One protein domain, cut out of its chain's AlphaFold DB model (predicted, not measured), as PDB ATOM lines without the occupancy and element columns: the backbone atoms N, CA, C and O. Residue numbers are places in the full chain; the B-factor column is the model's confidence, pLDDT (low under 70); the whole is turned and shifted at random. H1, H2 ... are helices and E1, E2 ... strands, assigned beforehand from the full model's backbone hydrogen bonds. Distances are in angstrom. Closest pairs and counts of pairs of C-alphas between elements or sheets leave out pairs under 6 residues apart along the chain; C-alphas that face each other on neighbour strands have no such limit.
ATOM      1  N   LEU A  46      -7.969  32.813 -44.703       84.38
ATOM      2  CA  LEU A  46      -9.370  33.183 -44.883       84.38
ATOM      3  C   LEU A  46     -10.234  32.356 -43.931       84.38
ATOM      4  O   LEU A  46     -10.341  31.138 -44.068       84.38
ATOM      5  N   LYS A  47     -10.905  33.029 -42.996       85.19
ATOM      6  CA  LYS A  47     -11.836  32.421 -42.046       85.19
ATOM      7  C   LYS A  47     -13.267  32.815 -42.374       85.19
ATOM      8  O   LYS A  47     -13.618  33.990 -42.429       85.19
ATOM      9  N   ILE A  48     -14.144  31.830 -42.528       83.50
ATOM     10  CA  ILE A  48     -15.584  32.086 -42.616       83.50
ATOM     11  C   ILE A  48     -16.111  32.216 -41.187       83.50
ATOM     12  O   ILE A  48     -16.443  31.217 -40.555       83.50
ATOM     13  N   ILE A  49     -16.157  33.445 -40.661       74.75
ATOM     14  CA  ILE A  49     -16.678  33.709 -39.306       74.75
ATOM     15  C   ILE A  49     -18.152  33.317 -39.240       74.75
ATOM     16  O   ILE A  49     -18.636  32.768 -38.251       74.75
ATOM     17  N   ARG A  50     -18.885  33.622 -40.309       64.19
ATOM     18  CA  ARG A  50     -20.322  33.435 -40.352       64.19
ATOM     19  C   ARG A  50     -20.691  32.891 -41.707       64.19
ATOM     20  O   ARG A  50     -20.427  33.530 -42.721       64.19
ATOM     21  N   GLY A  51     -21.296  31.705 -41.710       63.88
ATOM     22  CA  GLY A  51     -21.878  31.134 -42.917       63.88
ATOM     23  C   GLY A  51     -23.037  31.993 -43.433       63.88
ATOM     24  O   GLY A  51     -23.130  33.192 -43.214       63.88
ATOM     25  N   THR A  52     -23.999  31.357 -44.068       57.03
ATOM     26  CA  THR A  52     -25.211  31.986 -44.625       57.03
ATOM     27  C   THR A  52     -26.270  32.337 -43.567       57.03
ATOM     28  O   THR A  52     -27.473  32.224 -43.816       57.03
ATOM     29  N   LEU A  53     -25.832  32.671 -42.353       58.25
ATOM     30  CA  LEU A  53     -26.708  33.128 -41.278       58.25
ATOM     31  C   LEU A  53     -27.140  34.566 -41.570       58.25
ATOM     32  O   LEU A  53     -26.325  35.390 -41.981       58.25
ATOM     33  N   GLU A  54     -28.418  34.852 -41.340       58.59
ATOM     34  CA  GLU A  54     -29.037  36.162 -41.576       58.59
ATOM     35  C   GLU A  54     -28.228  37.279 -40.937       58.59
ATOM     36  O   GLU A  54     -27.863  37.139 -39.777       58.59
ATOM     37  N   HIS A  55     -27.935  38.373 -41.648       56.59
ATOM     38  CA  HIS A  55     -27.180  39.510 -41.103       56.59
ATOM     39  C   HIS A  55     -27.636  39.883 -39.684       56.59
ATOM     40  O   HIS A  55     -28.841  39.896 -39.431       56.59
ATOM     41  N   PRO A  56     -26.706  40.174 -38.751       59.19
ATOM     42  CA  PRO A  56     -27.101  40.665 -37.442       59.19
ATOM     43  C   PRO A  56     -27.972  41.910 -37.646       59.19
ATOM     44  O   PRO A  56     -27.691  42.701 -38.557       59.19
ATOM     45  N   PRO A  57     -29.000  42.125 -36.812       57.00
ATOM     46  CA  PRO A  57     -29.934  43.239 -36.982       57.00
ATOM     47  C   PRO A  57     -29.247  44.618 -36.976       57.00
ATOM     48  O   PRO A  57     -29.836  45.601 -37.407       57.00
ATOM     49  N   HIS A  58     -27.986  44.691 -36.545       59.50
ATOM     50  CA  HIS A  58     -27.214  45.924 -36.424       59.50
ATOM     51  C   HIS A  58     -26.305  46.248 -37.625       59.50
ATOM     52  O   HIS A  58     -25.702  47.315 -37.637       59.50
ATOM     53  N   THR A  59     -26.161  45.363 -38.624       64.06
ATOM     54  CA  THR A  59     -25.181  45.577 -39.712       64.06
ATOM     55  C   THR A  59     -25.766  46.354 -40.892       64.06
ATOM     56  O   THR A  59     -25.112  47.264 -41.386       64.06
ATOM     57  N   ASP A  60     -26.996  46.044 -41.321       74.00
ATOM     58  CA  ASP A  60     -27.814  46.871 -42.228       74.00
ATOM     59  C   ASP A  60     -29.233  46.280 -42.346       74.00
ATOM     60  O   ASP A  60     -29.440  45.207 -42.920       74.00
ATOM     61  N   LEU A  61     -30.239  46.977 -41.815       74.00
ATOM     62  CA  LEU A  61     -31.631  46.521 -41.891       74.00
ATOM     63  C   LEU A  61     -32.207  46.624 -43.310       74.00
ATOM     64  O   LEU A  61     -33.110  45.852 -43.653       74.00
ATOM     65  N   GLN A  62     -31.680  47.541 -44.128       81.50
ATOM     66  CA  GLN A  62     -32.147  47.788 -45.492       81.50
ATOM     67  C   GLN A  62     -31.491  46.860 -46.522       81.50
ATOM     68  O   GLN A  62     -31.986  46.753 -47.645       81.50
ATOM     69  N   GLU A  63     -30.412  46.168 -46.153       81.38
ATOM     70  CA  GLU A  63     -29.772  45.181 -47.017       81.38
ATOM     71  C   GLU A  63     -30.638  43.924 -47.103       81.38
ATOM     72  O   GLU A  63     -30.911  43.266 -46.098       81.38
ATOM     73  N   VAL A  64     -31.098  43.605 -48.313       67.44
ATOM     74  CA  VAL A  64     -31.972  42.452 -48.597       67.44
ATOM     75  C   VAL A  64     -31.151  41.218 -48.955       67.44
ATOM     76  O   VAL A  64     -31.627  40.090 -48.827       67.44
ATOM     77  N   ARG A  65     -29.925  41.420 -49.440       74.12
ATOM     78  CA  ARG A  65     -29.099  40.342 -49.972       74.12
ATOM     79  C   ARG A  65     -28.576  39.465 -48.841       74.12
ATOM     80  O   ARG A  65     -28.104  39.944 -47.814       74.12
ATOM     81  N   ASN A  66     -28.614  38.157 -49.072       73.31
ATOM     82  CA  ASN A  66     -27.910  37.206 -48.225       73.31
ATOM     83  C   ASN A  66     -26.408  37.354 -48.470       73.31
ATOM     84  O   ASN A  66     -25.979  37.378 -49.628       73.31
ATOM     85  N   SER A  67     -25.623  37.402 -47.395       78.69
ATOM     86  CA  SER A  67     -24.168  37.352 -47.481       78.69
ATOM     87  C   SER A  67     -23.575  36.261 -46.599       78.69
ATOM     88  O   SER A  67     -24.225  35.722 -45.702       78.69
ATOM     89  N   ILE A  68     -22.322  35.936 -46.885       79.62
ATOM     90  CA  ILE A  68     -21.428  35.210 -45.989       79.62
ATOM     91  C   ILE A  68     -20.426  36.224 -45.458       79.62
ATOM     92  O   ILE A  68     -19.937  37.065 -46.211       79.62
ATOM     93  N   THR A  69     -20.124  36.148 -44.165       83.50
ATOM     94  CA  THR A  69     -19.088  36.998 -43.573       83.50
ATOM     95  C   THR A  69     -17.769  36.244 -43.591       83.50
ATOM     96  O   THR A  69     -17.629  35.199 -42.948       83.50
ATOM     97  N   VAL A  70     -16.816  36.778 -44.343       85.88
ATOM     98  CA  VAL A  70     -15.449  36.279 -44.458       85.88
ATOM     99  C   VAL A  70     -14.502  37.232 -43.740       85.88
ATOM    100  O   VAL A  70     -14.690  38.447 -43.760       85.88
ATOM    101  N   GLN A  71     -13.495  36.675 -43.089       87.19
ATOM    102  CA  GLN A  71     -12.422  37.402 -42.433       87.19
ATOM    103  C   GLN A  71     -11.106  37.004 -43.065       87.19
ATOM    104  O   GLN A  71     -10.780  35.821 -43.134       87.19
ATOM    105  N   PHE A  72     -10.364  37.998 -43.517       86.00
ATOM    106  CA  PHE A  72      -9.020  37.843 -44.035       86.00
ATOM    107  C   PHE A  72      -8.046  38.188 -42.909       86.00
ATOM    108  O   PHE A  72      -7.961  39.341 -42.487       86.00
ATOM    109  N   ASN A  73      -7.350  37.183 -42.387       87.38
ATOM    110  CA  ASN A  73      -6.328  37.329 -41.356       87.38
ATOM    111  C   ASN A  73      -4.952  37.543 -41.999       87.38
ATOM    112  O   ASN A  73      -4.685  37.038 -43.090       87.38
ATOM    113  N   GLY A  74      -4.064  38.260 -41.307       86.00
ATOM    114  CA  GLY A  74      -2.701  38.524 -41.783       86.00
ATOM    115  C   GLY A  74      -2.605  39.583 -42.885       86.00
ATOM    116  O   GLY A  74      -1.591  39.648 -43.574       86.00
ATOM    117  N   ALA A  75      -3.647  40.400 -43.074       84.19
ATOM    118  CA  ALA A  75      -3.539  41.590 -43.911       84.19
ATOM    119  C   ALA A  75      -2.697  42.679 -43.202       84.19
ATOM    120  O   ALA A  75      -2.680  42.713 -41.967       84.19
ATOM    121  N   PRO A  76      -2.011  43.571 -43.950       79.69
ATOM    122  CA  PRO A  76      -1.060  44.537 -43.380       79.69
ATOM    123  C   PRO A  76      -1.649  45.472 -42.314       79.69
ATOM    124  O   PRO A  76      -0.947  45.877 -41.396       79.69
ATOM    125  N   GLU A  77      -2.942  45.784 -42.413       85.75
ATOM    126  CA  GLU A  77      -3.663  46.681 -41.496       85.75
ATOM    127  C   GLU A  77      -4.456  45.918 -40.416       85.75
ATOM    128  O   GLU A  77      -5.310  46.480 -39.732       85.75
ATOM    129  N   GLY A  78      -4.182  44.621 -40.253       88.06
ATOM    130  CA  GLY A  78      -4.911  43.734 -39.351       88.06
ATOM    131  C   GLY A  78      -6.065  42.991 -40.035       88.06
ATOM    132  O   GLY A  78      -6.205  43.024 -41.257       88.06
ATOM    133  N   PRO A  79      -6.879  42.240 -39.272       86.38
ATOM    134  CA  PRO A  79      -7.919  41.397 -39.850       86.38
ATOM    135  C   PRO A  79      -9.012  42.204 -40.563       86.38
ATOM    136  O   PRO A  79      -9.654  43.063 -39.961       86.38
ATOM    137  N   ILE A  80      -9.288  41.868 -41.824       85.50
ATOM    138  CA  ILE A  80     -10.320  42.532 -42.632       85.50
ATOM    139  C   ILE A  80     -11.579  41.671 -42.647       85.50
ATOM    140  O   ILE A  80     -11.537  40.515 -43.066       85.50
ATOM    141  N   VAL A  81     -12.716  42.237 -42.243       86.50
ATOM    142  CA  VAL A  81     -14.024  41.564 -42.304       86.50
ATOM    143  C   VAL A  81     -14.828  42.081 -43.495       86.50
ATOM    144  O   VAL A  81     -15.089  43.282 -43.615       86.50
ATOM    145  N   ALA A  82     -15.258  41.163 -44.359       85.81
ATOM    146  CA  ALA A  82     -16.061  41.462 -45.534       85.81
ATOM    147  C   ALA A  82     -17.294  40.560 -45.653       85.81
ATOM    148  O   ALA A  82     -17.325  39.410 -45.218       85.81
ATOM    149  N   HIS A  83     -18.319  41.103 -46.291       83.81
ATOM    150  CA  HIS A  83     -19.577  40.465 -46.616       83.81
ATOM    151  C   HIS A  83     -19.603  40.162 -48.108       83.81
ATOM    152  O   HIS A  83     -19.577  41.072 -48.939       83.81
ATOM    153  N   LEU A  84     -19.653  38.875 -48.441       83.75
ATOM    154  CA  LEU A  84     -19.800  38.402 -49.809       83.75
ATOM    155  C   LEU A  84     -21.265  38.085 -50.087       83.75
ATOM    156  O   LEU A  84     -21.824  37.150 -49.511       83.75
ATOM    157  N   PHE A  85     -21.875  38.863 -50.972       81.75
ATOM    158  CA  PHE A  85     -23.285  38.761 -51.314       81.75
ATOM    159  C   PHE A  85     -23.550  37.724 -52.408       81.75
ATOM    160  O   PHE A  85     -22.678  37.334 -53.183       81.75
ATOM    161  N   ASN A  86     -24.808  37.296 -52.491       74.81
ATOM    162  CA  ASN A  86     -25.296  36.349 -53.493       74.81
ATOM    163  C   ASN A  86     -25.129  36.802 -54.955       74.81
ATOM    164  O   ASN A  86     -25.097  35.960 -55.847       74.81
ATOM    165  N   ASP A  87     -25.026  38.105 -55.204       75.12
ATOM    166  CA  ASP A  87     -24.758  38.691 -56.522       75.12
ATOM    167  C   ASP A  87     -23.254  38.789 -56.849       75.12
ATOM    168  O   ASP A  87     -22.880  39.342 -57.882       75.12
ATOM    169  N   GLY A  88     -22.392  38.260 -55.974       71.94
ATOM    170  CA  GLY A  88     -20.939  38.303 -56.111       71.94
ATOM    171  C   GLY A  88     -20.324  39.653 -55.742       71.94
ATOM    172  O   GLY A  88     -19.125  39.843 -55.932       71.94
ATOM    173  N   THR A  89     -21.111  40.604 -55.228       79.88
ATOM    174  CA  THR A  89     -20.544  41.834 -54.672       79.88
ATOM    175  C   THR A  89     -19.900  41.557 -53.321       79.88
ATOM    176  O   THR A  89     -20.386  40.747 -52.533       79.88
ATOM    177  N   ILE A  90     -18.795  42.245 -53.054       82.88
ATOM    178  CA  ILE A  90     -18.105  42.218 -51.768       82.88
ATOM    179  C   ILE A  90     -18.250  43.608 -51.167       82.88
ATOM    180  O   ILE A  90     -18.073  44.599 -51.873       82.88
ATOM    181  N   ARG A  91     -18.600  43.682 -49.883       84.94
ATOM    182  CA  ARG A  91     -18.498  44.920 -49.104       84.94
ATOM    183  C   ARG A  91     -17.790  44.654 -47.802       84.94
ATOM    184  O   ARG A  91     -18.102  43.685 -47.117       84.94
ATOM    185  N   THR A  92     -16.874  45.522 -47.433       84.38
ATOM    186  CA  THR A  92     -16.278  45.510 -46.100       84.38
ATOM    187  C   THR A  92     -17.311  45.932 -45.054       84.38
ATOM    188  O   THR A  92     -18.281  46.638 -45.350       84.38
ATOM    189  N   SER A  93     -17.109  45.512 -43.805       80.88
ATOM    190  CA  SER A  93     -17.931  45.993 -42.686       80.88
ATOM    191  C   SER A  93     -17.880  47.524 -42.569       80.88
ATOM    192  O   SER A  93     -18.906  48.157 -42.326       80.88
ATOM    193  N   VAL A  94     -16.717  48.127 -42.839       82.19
ATOM    194  CA  VAL A  94     -16.524  49.584 -42.846       82.19
ATOM    195  C   VAL A  94     -17.417  50.261 -43.887       82.19
ATOM    196  O   VAL A  94     -18.140  51.191 -43.544       82.19
ATOM    197  N   GLU A  95     -17.439  49.771 -45.130       84.62
ATOM    198  CA  GLU A  95     -18.309  50.316 -46.187       84.62
ATOM    199  C   GLU A  95     -19.795  50.201 -45.825       84.62
ATOM    200  O   GLU A  95     -20.573  51.118 -46.089       84.62
ATOM    201  N   MET A  96     -20.204  49.094 -45.194       82.69
ATOM    202  CA  MET A  96     -21.583  48.941 -44.722       82.69
ATOM    203  C   MET A  96     -21.931  49.974 -43.639       82.69
ATOM    204  O   MET A  96     -22.996  50.589 -43.700       82.69
ATOM    205  N   HIS A  97     -21.028  50.220 -42.685       83.69
ATOM    206  CA  HIS A  97     -21.221  51.246 -41.657       83.69
ATOM    207  C   HIS A  97     -21.244  52.663 -42.234       83.69
ATOM    208  O   HIS A  97     -22.107  53.459 -41.865       83.69
ATOM    209  N   GLN A  98     -20.341  52.978 -43.162       86.94
ATOM    210  CA  GLN A  98     -20.310  54.273 -43.843       86.94
ATOM    211  C   GLN A  98     -21.610  54.538 -44.601       86.94
ATOM    212  O   GLN A  98     -22.167  55.629 -44.507       86.94
ATOM    213  N   GLU A  99     -22.136  53.534 -45.300       86.75
ATOM    214  CA  GLU A  99     -23.405  53.656 -46.010       86.75
ATOM    215  C   GLU A  99     -24.588  53.862 -45.047       86.75
ATOM    216  O   GLU A  99     -25.458  54.692 -45.319       86.75
ATOM    217  N   ASN A 100     -24.613  53.186 -43.893       86.94
ATOM    218  CA  ASN A 100     -25.623  53.440 -42.861       86.94
ATOM    219  C   ASN A 100     -25.529  54.874 -42.316       86.94
ATOM    220  O   ASN A 100     -26.542  55.567 -42.227       86.94
ATOM    221  N   ASN A 101     -24.319  55.344 -42.011       89.25
ATOM    222  CA  ASN A 101     -24.090  56.709 -41.534       89.25
ATOM    223  C   ASN A 101     -24.538  57.744 -42.571       89.25
ATOM    224  O   ASN A 101     -25.194  58.726 -42.222       89.25
ATOM    225  N   ARG A 102     -24.252  57.496 -43.856       91.56
ATOM    226  CA  ARG A 102     -24.693  58.344 -44.969       91.56
ATOM    227  C   ARG A 102     -26.218  58.449 -45.024       91.56
ATOM    228  O   ARG A 102     -26.740  59.553 -45.157       91.56
ATOM    229  N   ARG A 103     -26.937  57.328 -44.889       89.12
ATOM    230  CA  ARG A 103     -28.411  57.319 -44.869       89.12
ATOM    231  C   ARG A 103     -28.980  58.069 -43.670       89.12
ATOM    232  O   ARG A 103     -29.922  58.832 -43.840       89.12
ATOM    233  N   ASN A 104     -28.393  57.890 -42.489       90.00
ATOM    234  CA  ASN A 104     -28.831  58.592 -41.281       90.00
ATOM    235  C   ASN A 104     -28.639  60.111 -41.413       90.00
ATOM    236  O   ASN A 104     -29.525  60.880 -41.051       90.00
ATOM    237  N   ALA A 105     -27.509  60.547 -41.975       93.19
ATOM    238  CA  ALA A 105     -27.252  61.961 -42.234       93.19
ATOM    239  C   ALA A 105     -28.235  62.548 -43.263       93.19
ATOM    240  O   ALA A 105     -28.723  63.666 -43.093       93.19
ATOM    241  N   GLU A 106     -28.558  61.791 -44.314       92.94
ATOM    242  CA  GLU A 106     -29.548  62.184 -45.318       92.94
ATOM    243  C   GLU A 106     -30.957  62.308 -44.713       92.94
ATOM    244  O   GLU A 106     -31.645  63.294 -44.975       92.94
ATOM    245  N   ASP A 107     -31.360  61.376 -43.847       92.19
ATOM    246  CA  ASP A 107     -32.658  61.414 -43.165       92.19
ATOM    247  C   ASP A 107     -32.783  62.595 -42.188       92.19
ATOM    248  O   ASP A 107     -33.805  63.288 -42.149       92.19
ATOM    249  N   ALA A 108     -31.709  62.882 -41.446       93.19
ATOM    250  CA  ALA A 108     -31.630  64.055 -40.584       93.19
ATOM    251  C   ALA A 108     -31.734  65.356 -41.398       93.19
ATOM    252  O   ALA A 108     -32.476  66.264 -41.018       93.19
ATOM    253  N   ARG A 109     -31.054  65.430 -42.554       95.88
ATOM    254  CA  ARG A 109     -31.143  66.581 -43.463       95.88
ATOM    255  C   ARG A 109     -32.562  66.771 -43.996       95.88
ATOM    256  O   ARG A 109     -33.074  67.885 -43.948       95.88
ATOM    257  N   LEU A 110     -33.204  65.700 -44.467       94.56
ATOM    258  CA  LEU A 110     -34.582  65.755 -44.964       94.56
ATOM    259  C   LEU A 110     -35.550  66.201 -43.870       94.56
ATOM    260  O   LEU A 110     -36.403  67.044 -44.112       94.56
ATOM    261  N   THR A 111     -35.379  65.697 -42.649       93.94
ATOM    262  CA  THR A 111     -36.203  66.102 -41.505       93.94
ATOM    263  C   THR A 111     -36.025  67.589 -41.183       93.94
ATOM    264  O   THR A 111     -37.008  68.288 -40.937       93.94
ATOM    265  N   ALA A 112     -34.793  68.103 -41.236       94.88
ATOM    266  CA  ALA A 112     -34.521  69.527 -41.058       94.88
ATOM    267  C   ALA A 112     -35.159  70.383 -42.168       94.88
ATOM    268  O   ALA A 112     -35.711  71.443 -41.885       94.88
ATOM    269  N   GLU A 113     -35.131  69.932 -43.423       95.25
ATOM    270  CA  GLU A 113     -35.796  70.612 -44.543       95.25
ATOM    271  C   GLU A 113     -37.327  70.586 -44.417       95.25
ATOM    272  O   GLU A 113     -37.966  71.625 -44.578       95.25
ATOM    273  N   GLU A 114     -37.912  69.444 -44.054       94.62
ATOM    274  CA  GLU A 114     -39.355  69.281 -43.831       94.62
ATOM    275  C   GLU A 114     -39.859  70.161 -42.678       94.62
ATOM    276  O   GLU A 114     -40.943  70.740 -42.764       94.62
ATOM    277  N   SER A 115     -39.052  70.325 -41.623       93.94
ATOM    278  CA  SER A 115     -39.393  71.170 -40.470       93.94
ATOM    279  C   SER A 115     -39.572  72.649 -40.825       93.94
ATOM    280  O   SER A 115     -40.268  73.368 -40.111       93.94
ATOM    281  N   LYS A 116     -39.018  73.102 -41.962       96.00
ATOM    282  CA  LYS A 116     -39.207  74.470 -42.472       96.00
ATOM    283  C   LYS A 116     -40.623  74.705 -43.007       96.00
ATOM    284  O   LYS A 116     -41.045  75.854 -43.100       96.00
ATOM    285  N   PHE A 117     -41.360  73.644 -43.351       95.19
ATOM    286  CA  PHE A 117     -42.687  73.722 -43.968       95.19
ATOM    287  C   PHE A 117     -43.701  72.789 -43.278       95.19
ATOM    288  O   PHE A 117     -44.242  71.875 -43.912       95.19
ATOM    289  N   PRO A 118     -44.023  73.019 -41.990       91.00
ATOM    290  CA  PRO A 118     -44.862  72.109 -41.205       91.00
ATOM    291  C   PRO A 118     -46.274  71.932 -41.785       91.00
ATOM    292  O   PRO A 118     -46.848  70.848 -41.696       91.00
ATOM    293  N   ALA A 119     -46.813  72.959 -42.450       94.50
ATOM    294  CA  ALA A 119     -48.136  72.917 -43.075       94.50
ATOM    295  C   ALA A 119     -48.274  71.845 -44.176       94.50
ATOM    296  O   ALA A 119     -49.385  71.406 -44.461       94.50
ATOM    297  N   LEU A 120     -47.167  71.397 -44.786       92.69
ATOM    298  CA  LEU A 120     -47.192  70.386 -45.849       92.69
ATOM    299  C   LEU A 120     -47.304  68.947 -45.320       92.69
ATOM    300  O   LEU A 120     -47.554  68.035 -46.107       92.69
ATOM    301  N   ASN A 121     -47.098  68.726 -44.015       90.56
ATOM    302  CA  ASN A 121     -47.179  67.417 -43.353       90.56
ATOM    303  C   ASN A 121     -46.398  66.282 -44.069       90.56
ATOM    304  O   ASN A 121     -46.796  65.113 -44.071       90.56
ATOM    305  N   GLN A 122     -45.273  66.623 -44.709       92.25
ATOM    306  CA  GLN A 122     -44.496  65.711 -45.562       92.25
ATOM    307  C   GLN A 122     -43.844  64.571 -44.774       92.25
ATOM    308  O   GLN A 122     -43.776  63.439 -45.259       92.25
ATOM    309  N   THR A 123     -43.445  64.835 -43.528       91.81
ATOM    310  CA  THR A 123     -42.788  63.855 -42.658       91.81
ATOM    311  C   THR A 123     -43.652  62.614 -42.430       91.81
ATOM    312  O   THR A 123     -43.139  61.496 -42.460       91.81
ATOM    313  N   VAL A 124     -44.971  62.769 -42.253       91.62
ATOM    314  CA  VAL A 124     -45.880  61.624 -42.063       91.62
ATOM    315  C   VAL A 124     -45.922  60.760 -43.322       91.62
ATOM    316  O   VAL A 124     -45.772  59.538 -43.242       91.62
ATOM    317  N   ALA A 125     -46.055  61.384 -44.494       92.25
ATOM    318  CA  ALA A 125     -46.069  60.678 -45.771       92.25
ATOM    319  C   ALA A 125     -44.745  59.936 -46.035       92.25
ATOM    320  O   ALA A 125     -44.762  58.775 -46.463       92.25
ATOM    321  N   ARG A 126     -43.601  60.563 -45.726       94.25
ATOM    322  CA  ARG A 126     -42.271  59.950 -45.850       94.25
ATOM    323  C   ARG A 126     -42.100  58.763 -44.905       94.25
ATOM    324  O   ARG A 126     -41.734  57.686 -45.374       94.25
ATOM    325  N   LYS A 127     -42.446  58.903 -43.621       92.88
ATOM    326  CA  LYS A 127     -42.390  57.795 -42.645       92.88
ATOM    327  C   LYS A 127     -43.279  56.618 -43.054       92.88
ATOM    328  O   LYS A 127     -42.869  55.463 -42.963       92.88
ATOM    329  N   GLN A 128     -44.472  56.881 -43.593       93.81
ATOM    330  CA  GLN A 128     -45.334  55.827 -44.143       93.81
ATOM    331  C   GLN A 128     -44.735  55.159 -45.391       93.81
ATOM    332  O   GLN A 128     -44.925  53.961 -45.616       93.81
ATOM    333  N   ALA A 129     -44.048  55.909 -46.255       93.44
ATOM    334  CA  ALA A 129     -43.341  55.344 -47.405       93.44
ATOM    335  C   ALA A 129     -42.154  54.470 -46.967       93.44
ATOM    336  O   ALA A 129     -41.970  53.376 -47.504       93.44
ATOM    337  N   GLU A 130     -41.404  54.904 -45.956       92.25
ATOM    338  CA  GLU A 130     -40.312  54.137 -45.365       92.25
ATOM    339  C   GLU A 130     -40.807  52.833 -44.730       92.25
ATOM    340  O   GLU A 130     -40.281  51.766 -45.047       92.25
ATOM    341  N   ALA A 131     -41.880  52.876 -43.936       92.56
ATOM    342  CA  ALA A 131     -42.486  51.675 -43.360       92.56
ATOM    343  C   ALA A 131     -42.898  50.663 -44.448       92.56
ATOM    344  O   ALA A 131     -42.599  49.471 -44.353       92.56
ATOM    345  N   ARG A 132     -43.506  51.143 -45.545       94.81
ATOM    346  CA  ARG A 132     -43.850  50.307 -46.709       94.81
ATOM    347  C   ARG A 132     -42.614  49.711 -47.385       94.81
ATOM    348  O   ARG A 132     -42.644  48.547 -47.789       94.81
ATOM    349  N   LYS A 133     -41.529  50.479 -47.515       92.62
ATOM    350  CA  LYS A 133     -40.243  49.995 -48.044       92.62
ATOM    351  C   LYS A 133     -39.670  48.892 -47.148       92.62
ATOM    352  O   LYS A 133     -39.310  47.835 -47.662       92.62
ATOM    353  N   MET A 134     -39.635  49.098 -45.834       90.25
ATOM    354  CA  MET A 134     -39.102  48.124 -44.877       90.25
ATOM    355  C   MET A 134     -39.918  46.828 -44.840       90.25
ATOM    356  O   MET A 134     -39.333  45.747 -44.856       90.25
ATOM    357  N   ALA A 135     -41.249  46.912 -44.910       89.62
ATOM    358  CA  ALA A 135     -42.110  45.733 -45.010       89.62
ATOM    359  C   ALA A 135     -41.805  44.897 -46.270       89.62
ATOM    360  O   ALA A 135     -41.709  43.672 -46.208       89.62
ATOM    361  N   ARG A 136     -41.578  45.552 -47.419       89.06
ATOM    362  CA  ARG A 136     -41.181  44.863 -48.663       89.06
ATOM    363  C   ARG A 136     -39.818  44.189 -48.543       89.06
ATOM    364  O   ARG A 136     -39.645  43.083 -49.048       89.06
ATOM    365  N   ILE A 137     -38.865  44.838 -47.876       85.75
ATOM    366  CA  ILE A 137     -37.535  44.274 -47.615       85.75
ATOM    367  C   ILE A 137     -37.650  43.015 -46.752       85.75
ATOM    368  O   ILE A 137     -37.070  41.988 -47.099       85.75
ATOM    369  N   GLN A 138     -38.430  43.061 -45.673       83.00
ATOM    370  CA  GLN A 138     -38.652  41.903 -44.803       83.00
ATOM    371  C   GLN A 138     -39.318  40.742 -45.552       83.00
ATOM    372  O   GLN A 138     -38.841  39.612 -45.473       83.00
ATOM    373  N   ALA A 139     -40.343  41.020 -46.361       83.62
ATOM    374  CA  ALA A 139     -40.979  40.001 -47.195       83.62
ATOM    375  C   ALA A 139     -39.993  39.372 -48.199       83.62
ATOM    376  O   ALA A 139     -39.981  38.157 -48.398       83.62
ATOM    377  N   ALA A 140     -39.122  40.178 -48.814       80.50
ATOM    378  CA  ALA A 140     -38.095  39.679 -49.724       80.50
ATOM    379  C   ALA A 140     -37.051  38.800 -49.011       80.50
ATOM    380  O   ALA A 140     -36.634  37.783 -49.569       80.50
ATOM    381  N   LYS A 141     -36.677  39.135 -47.768       76.38
ATOM    382  CA  LYS A 141     -35.793  38.302 -46.935       76.38
ATOM    383  C   LYS A 141     -36.402  36.923 -46.673       76.38
ATOM    384  O   LYS A 141     -35.729  35.922 -46.892       76.38
ATOM    385  N   MET A 142     -37.685  36.865 -46.312       73.31
ATOM    386  CA  MET A 142     -38.393  35.602 -46.046       73.31
ATOM    387  C   MET A 142     -38.558  34.724 -47.299       73.31
ATOM    388  O   MET A 142     -38.482  33.501 -47.214       73.31
ATOM    389  N   ASN A 143     -38.739  35.335 -48.476       67.88
ATOM    390  CA  ASN A 143     -38.959  34.616 -49.738       67.88
ATOM    391  C   ASN A 143     -37.672  34.153 -50.433       67.88
ATOM    392  O   ASN A 143     -37.721  33.316 -51.338       67.88
ATOM    393  N   THR A 144     -36.513  34.691 -50.050       63.06
ATOM    394  CA  THR A 144     -35.235  34.286 -50.636       63.06
ATOM    395  C   THR A 144     -34.802  32.974 -49.988       63.06
ATOM    396  O   THR A 144     -34.035  32.963 -49.027       63.06
ATOM    397  N   SER A 145     -35.310  31.852 -50.499       52.16
ATOM    398  CA  SER A 145     -34.974  30.497 -50.060       52.16
ATOM    399  C   SER A 145     -33.453  30.260 -50.114       52.16
ATOM    400  O   SER A 145     -32.870  29.872 -51.123       52.16
ATOM    401  N   GLY A 146     -32.774  30.493 -48.987       50.41
ATOM    402  CA  GLY A 146     -31.314  30.426 -48.842       50.41
ATOM    403  C   GLY A 146     -30.692  29.031 -49.006       50.41
ATOM    404  O   GLY A 146     -29.499  28.865 -48.750       50.41
ATOM    405  N   LYS A 160      -7.473  25.080 -49.475       41.06
ATOM    406  CA  LYS A 160      -6.463  25.894 -48.763       41.06
ATOM    407  C   LYS A 160      -5.890  27.056 -49.586       41.06
ATOM    408  O   LYS A 160      -5.288  27.948 -49.007       41.06
ATOM    409  N   ASN A 161      -6.127  27.077 -50.898       43.31
ATOM    410  CA  ASN A 161      -5.661  28.129 -51.801       43.31
ATOM    411  C   ASN A 161      -6.873  28.720 -52.523       43.31
ATOM    412  O   ASN A 161      -7.395  28.120 -53.464       43.31
ATOM    413  N   ILE A 162      -7.362  29.861 -52.037       43.91
ATOM    414  CA  ILE A 162      -8.438  30.617 -52.681       43.91
ATOM    415  C   ILE A 162      -7.865  31.963 -53.108       43.91
ATOM    416  O   ILE A 162      -7.730  32.876 -52.297       43.91
ATOM    417  N   THR A 163      -7.583  32.098 -54.397       41.34
ATOM    418  CA  THR A 163      -7.366  33.405 -55.019       41.34
ATOM    419  C   THR A 163      -8.727  33.940 -55.440       41.34
ATOM    420  O   THR A 163      -9.403  33.309 -56.249       41.34
ATOM    421  N   CYS A 164      -9.164  35.064 -54.870       39.09
ATOM    422  CA  CYS A 164     -10.428  35.707 -55.232       39.09
ATOM    423  C   CYS A 164     -10.151  36.859 -56.201       39.09
ATOM    424  O   CYS A 164      -9.594  37.879 -55.796       39.09
ATOM    425  N   SER A 165     -10.540  36.718 -57.468       40.38
ATOM    426  CA  SER A 165     -10.535  37.821 -58.432       40.38
ATOM    427  C   SER A 165     -11.970  38.219 -58.797       40.38
ATOM    428  O   SER A 165     -12.824  37.391 -59.124       40.38
ATOM    429  N   TYR A 166     -12.256  39.520 -58.707       37.19
ATOM    430  CA  TYR A 166     -13.564  40.101 -59.013       37.19
ATOM    431  C   TYR A 166     -13.579  40.677 -60.433       37.19
ATOM    432  O   TYR A 166     -12.798  41.575 -60.748       37.19
ATOM    433  N   ARG A 167     -14.507  40.211 -61.283       35.91
ATOM    434  CA  ARG A 167     -14.699  40.739 -62.644       35.91
ATOM    435  C   ARG A 167     -16.152  41.158 -62.881       35.91
ATOM    436  O   ARG A 167     -17.036  40.331 -63.111       35.91
ATOM    437  N   ARG A 168     -16.414  42.469 -62.879       36.38
ATOM    438  CA  ARG A 168     -17.737  43.040 -63.189       36.38
ATOM    439  C   ARG A 168     -17.926  43.179 -64.704       36.38
ATOM    440  O   ARG A 168     -17.393  44.110 -65.298       36.38
ATOM    441  N   ARG A 169     -18.714  42.303 -65.342       35.94
ATOM    442  CA  ARG A 169     -19.140  42.496 -66.746       35.94
ATOM    443  C   ARG A 169     -20.344  43.441 -66.834       35.94
ATOM    444  O   ARG A 169     -21.219  43.463 -65.972       35.94
ATOM    445  N   SER A 170     -20.367  44.291 -67.858       33.47
ATOM    446  CA  SER A 170     -21.344  45.373 -67.998       33.47
ATOM    447  C   SER A 170     -22.777  44.890 -68.270       33.47
ATOM    448  O   SER A 170     -23.015  44.052 -69.133       33.47
ATOM    449  N   ARG A 171     -23.719  45.528 -67.561       39.91
ATOM    450  CA  ARG A 171     -25.171  45.746 -67.762       39.91
ATOM    451  C   ARG A 171     -26.124  44.657 -68.278       39.91
ATOM    452  O   ARG A 171     -27.322  44.902 -68.148       39.91
ATOM    453  N   LYS A 172     -25.711  43.482 -68.759       38.19
ATOM    454  CA  LYS A 172     -26.666  42.388 -69.062       38.19
ATOM    455  C   LYS A 172     -26.208  40.964 -68.761       38.19
ATOM    456  O   LYS A 172     -27.027  40.066 -68.920       38.19
ATOM    457  N   GLU A 173     -24.987  40.716 -68.298       34.62
ATOM    458  CA  GLU A 173     -24.505  39.336 -68.164       34.62
ATOM    459  C   GLU A 173     -23.632  39.106 -66.927       34.62
ATOM    460  O   GLU A 173     -22.954  40.013 -66.454       34.62
ATOM    461  N   LEU A 174     -23.741  37.865 -66.437       32.91
ATOM    462  CA  LEU A 174     -23.058  37.180 -65.337       32.91
ATOM    463  C   LEU A 174     -21.837  37.872 -64.703       32.91
ATOM    464  O   LEU A 174     -20.873  38.244 -65.374       32.91
ATOM    465  N   VAL A 175     -21.842  37.896 -63.366       33.34
ATOM    466  CA  VAL A 175     -20.654  38.115 -62.535       33.34
ATOM    467  C   VAL A 175     -19.838  36.824 -62.520       33.34
ATOM    468  O   VAL A 175     -20.357  35.770 -62.151       33.34
ATOM    469  N   LEU A 176     -18.576  36.908 -62.943       33.47
ATOM    470  CA  LEU A 176     -17.612  35.818 -62.843       33.47
ATOM    471  C   LEU A 176     -16.815  36.030 -61.553       33.47
ATOM    472  O   LEU A 176     -16.092  37.021 -61.435       33.47
ATOM    473  N   LEU A 177     -16.974  35.127 -60.588       37.78
ATOM    474  CA  LEU A 177     -16.023  34.983 -59.493       37.78
ATOM    475  C   LEU A 177     -15.024  33.915 -59.944       37.78
ATOM    476  O   LEU A 177     -15.390  32.744 -60.057       37.78
ATOM    477  N   GLU A 178     -13.803  34.320 -60.276       37.75
ATOM    478  CA  GLU A 178     -12.729  33.375 -60.573       37.75
ATOM    479  C   GLU A 178     -12.077  33.002 -59.241       37.75
ATOM    480  O   GLU A 178     -11.393  33.804 -58.610       37.75
ATOM    481  N   MET A 179     -12.364  31.787 -58.779       37.22
ATOM    482  CA  MET A 179     -11.629  31.161 -57.686       37.22
ATOM    483  C   MET A 179     -10.601  30.239 -58.327       37.22
ATOM    484  O   MET A 179     -10.945  29.151 -58.789       37.22
ATOM    485  N   LEU A 180      -9.356  30.703 -58.423       38.47
ATOM    486  CA  LEU A 180      -8.264  29.871 -58.919       38.47
ATOM    487  C   LEU A 180      -7.834  28.932 -57.792       38.47
ATOM    488  O   LEU A 180      -7.354  29.375 -56.750       38.47
ATOM    489  N   GLN A 181      -8.053  27.636 -58.004       37.53
ATOM    490  CA  GLN A 181      -7.518  26.575 -57.165       37.53
ATOM    491  C   GLN A 181      -6.190  26.120 -57.778       37.53
ATOM    492  O   GLN A 181      -6.178  25.411 -58.781       37.53
TER     493      GLN A 181
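AT A GLANCE: This is residues 46 to 146 and 160 to 181 of the 223 residues of an uncharacterized protein of Emergomyces pasteurianus Ep9510 (UniProt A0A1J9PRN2). What is the overall picture? Two long helices, H1 and H2, make a helical hairpin that opens as a narrow V, with the small twisted sheet E1 to E4 at the far end of H1 and the long link of residues 51 to 66 in the V's wide end. A separate strand hairpin, E5 and E6, lies off to one side of that sheet. What is it built of? The printed part has 123 residues, with six named strands and two named helices in the order E1 E2 E3 E4 H1 H2 E5 E6, and its class is mixed; both sheets, E1 - E2 - E3 - E4 and E5 - E6, are antiparallel. It is loose, with a radius of gyration of the C-alphas of 18.7 A, and elongated, spanning 63 by 34 by 30 A.

IN THESE COORDINATES: Where are the first strands? E1 is residues 46 to 50, 11.9 A long, with C-alpha 46 at (-9.370, 33.183, -44.883). E2 is residues 67 to 73, 18.9 A; E3 is residues 80 to 85, 16.1 A; E4 is residues 90 to 92, 6.8 A. Where are the helices? H1 is residues 93 to 115, 33.2 A, and ends at C-alpha 115 at (-39.393, 71.170, -40.470). H2 is residues 122 to 143, 31.9 A. What follows? E5 is residues 163 to 167, 12.9 A, and E6 is residues 176 to 180, 11.8 A, ending at C-alpha 180 at (-8.264, 29.871, -58.919).

HOW THE PARTS SIT: How do E1 to E4 pair? They form a meander, each strand the antiparallel neighbour of the one before, and the sheet is only just strongly twisted, its C-alphas up to 4.5 A off the best plane. N 47 and O 71 are 2.8 A apart, N 70 and O 82 2.8 A, and N 83 and O 91 2.7 A, within hydrogen-bond range. How does H1 stand? It is on this sheet but only grazes it with residues 93 to 98; the closest C-alphas of E3 and H1, those of Ala 82 and Ser 93, are 5.7 A apart. And H2? H1 and H2, a helical hairpin, only just touch, with 3 pairs of C-alphas within 8 A, the closest being Glu 114 and Gln 122 at 6.5 A; they run opposite ways at a shallow tilt of 28 degrees. H2 is not on the sheet, and in both helices every O i to N i+4 pair is within hydrogen-bond range. Where do E5 and E6 belong? They form an antiparallel hairpin, with N 165 and O 178 3.2 A apart, and both are apart from E1, E2, E3, E4 and H1.

THE WHOLE: How far does it reach? The two C-alphas farthest apart, those of Ala 119 and Gln 181, are 63.2 A apart. Is the printed part whole? Residues 147 to 159 are not printed, and C-alphas 146 and 160 are 25.3 A apart across the cut; of the links printed whole, E1 to E2 is long. Where is confidence low? The mean pLDDT of the printed part is 74.5, and residues 50 to 59, 64, 143 to 146 and 160 to 181 are under 70.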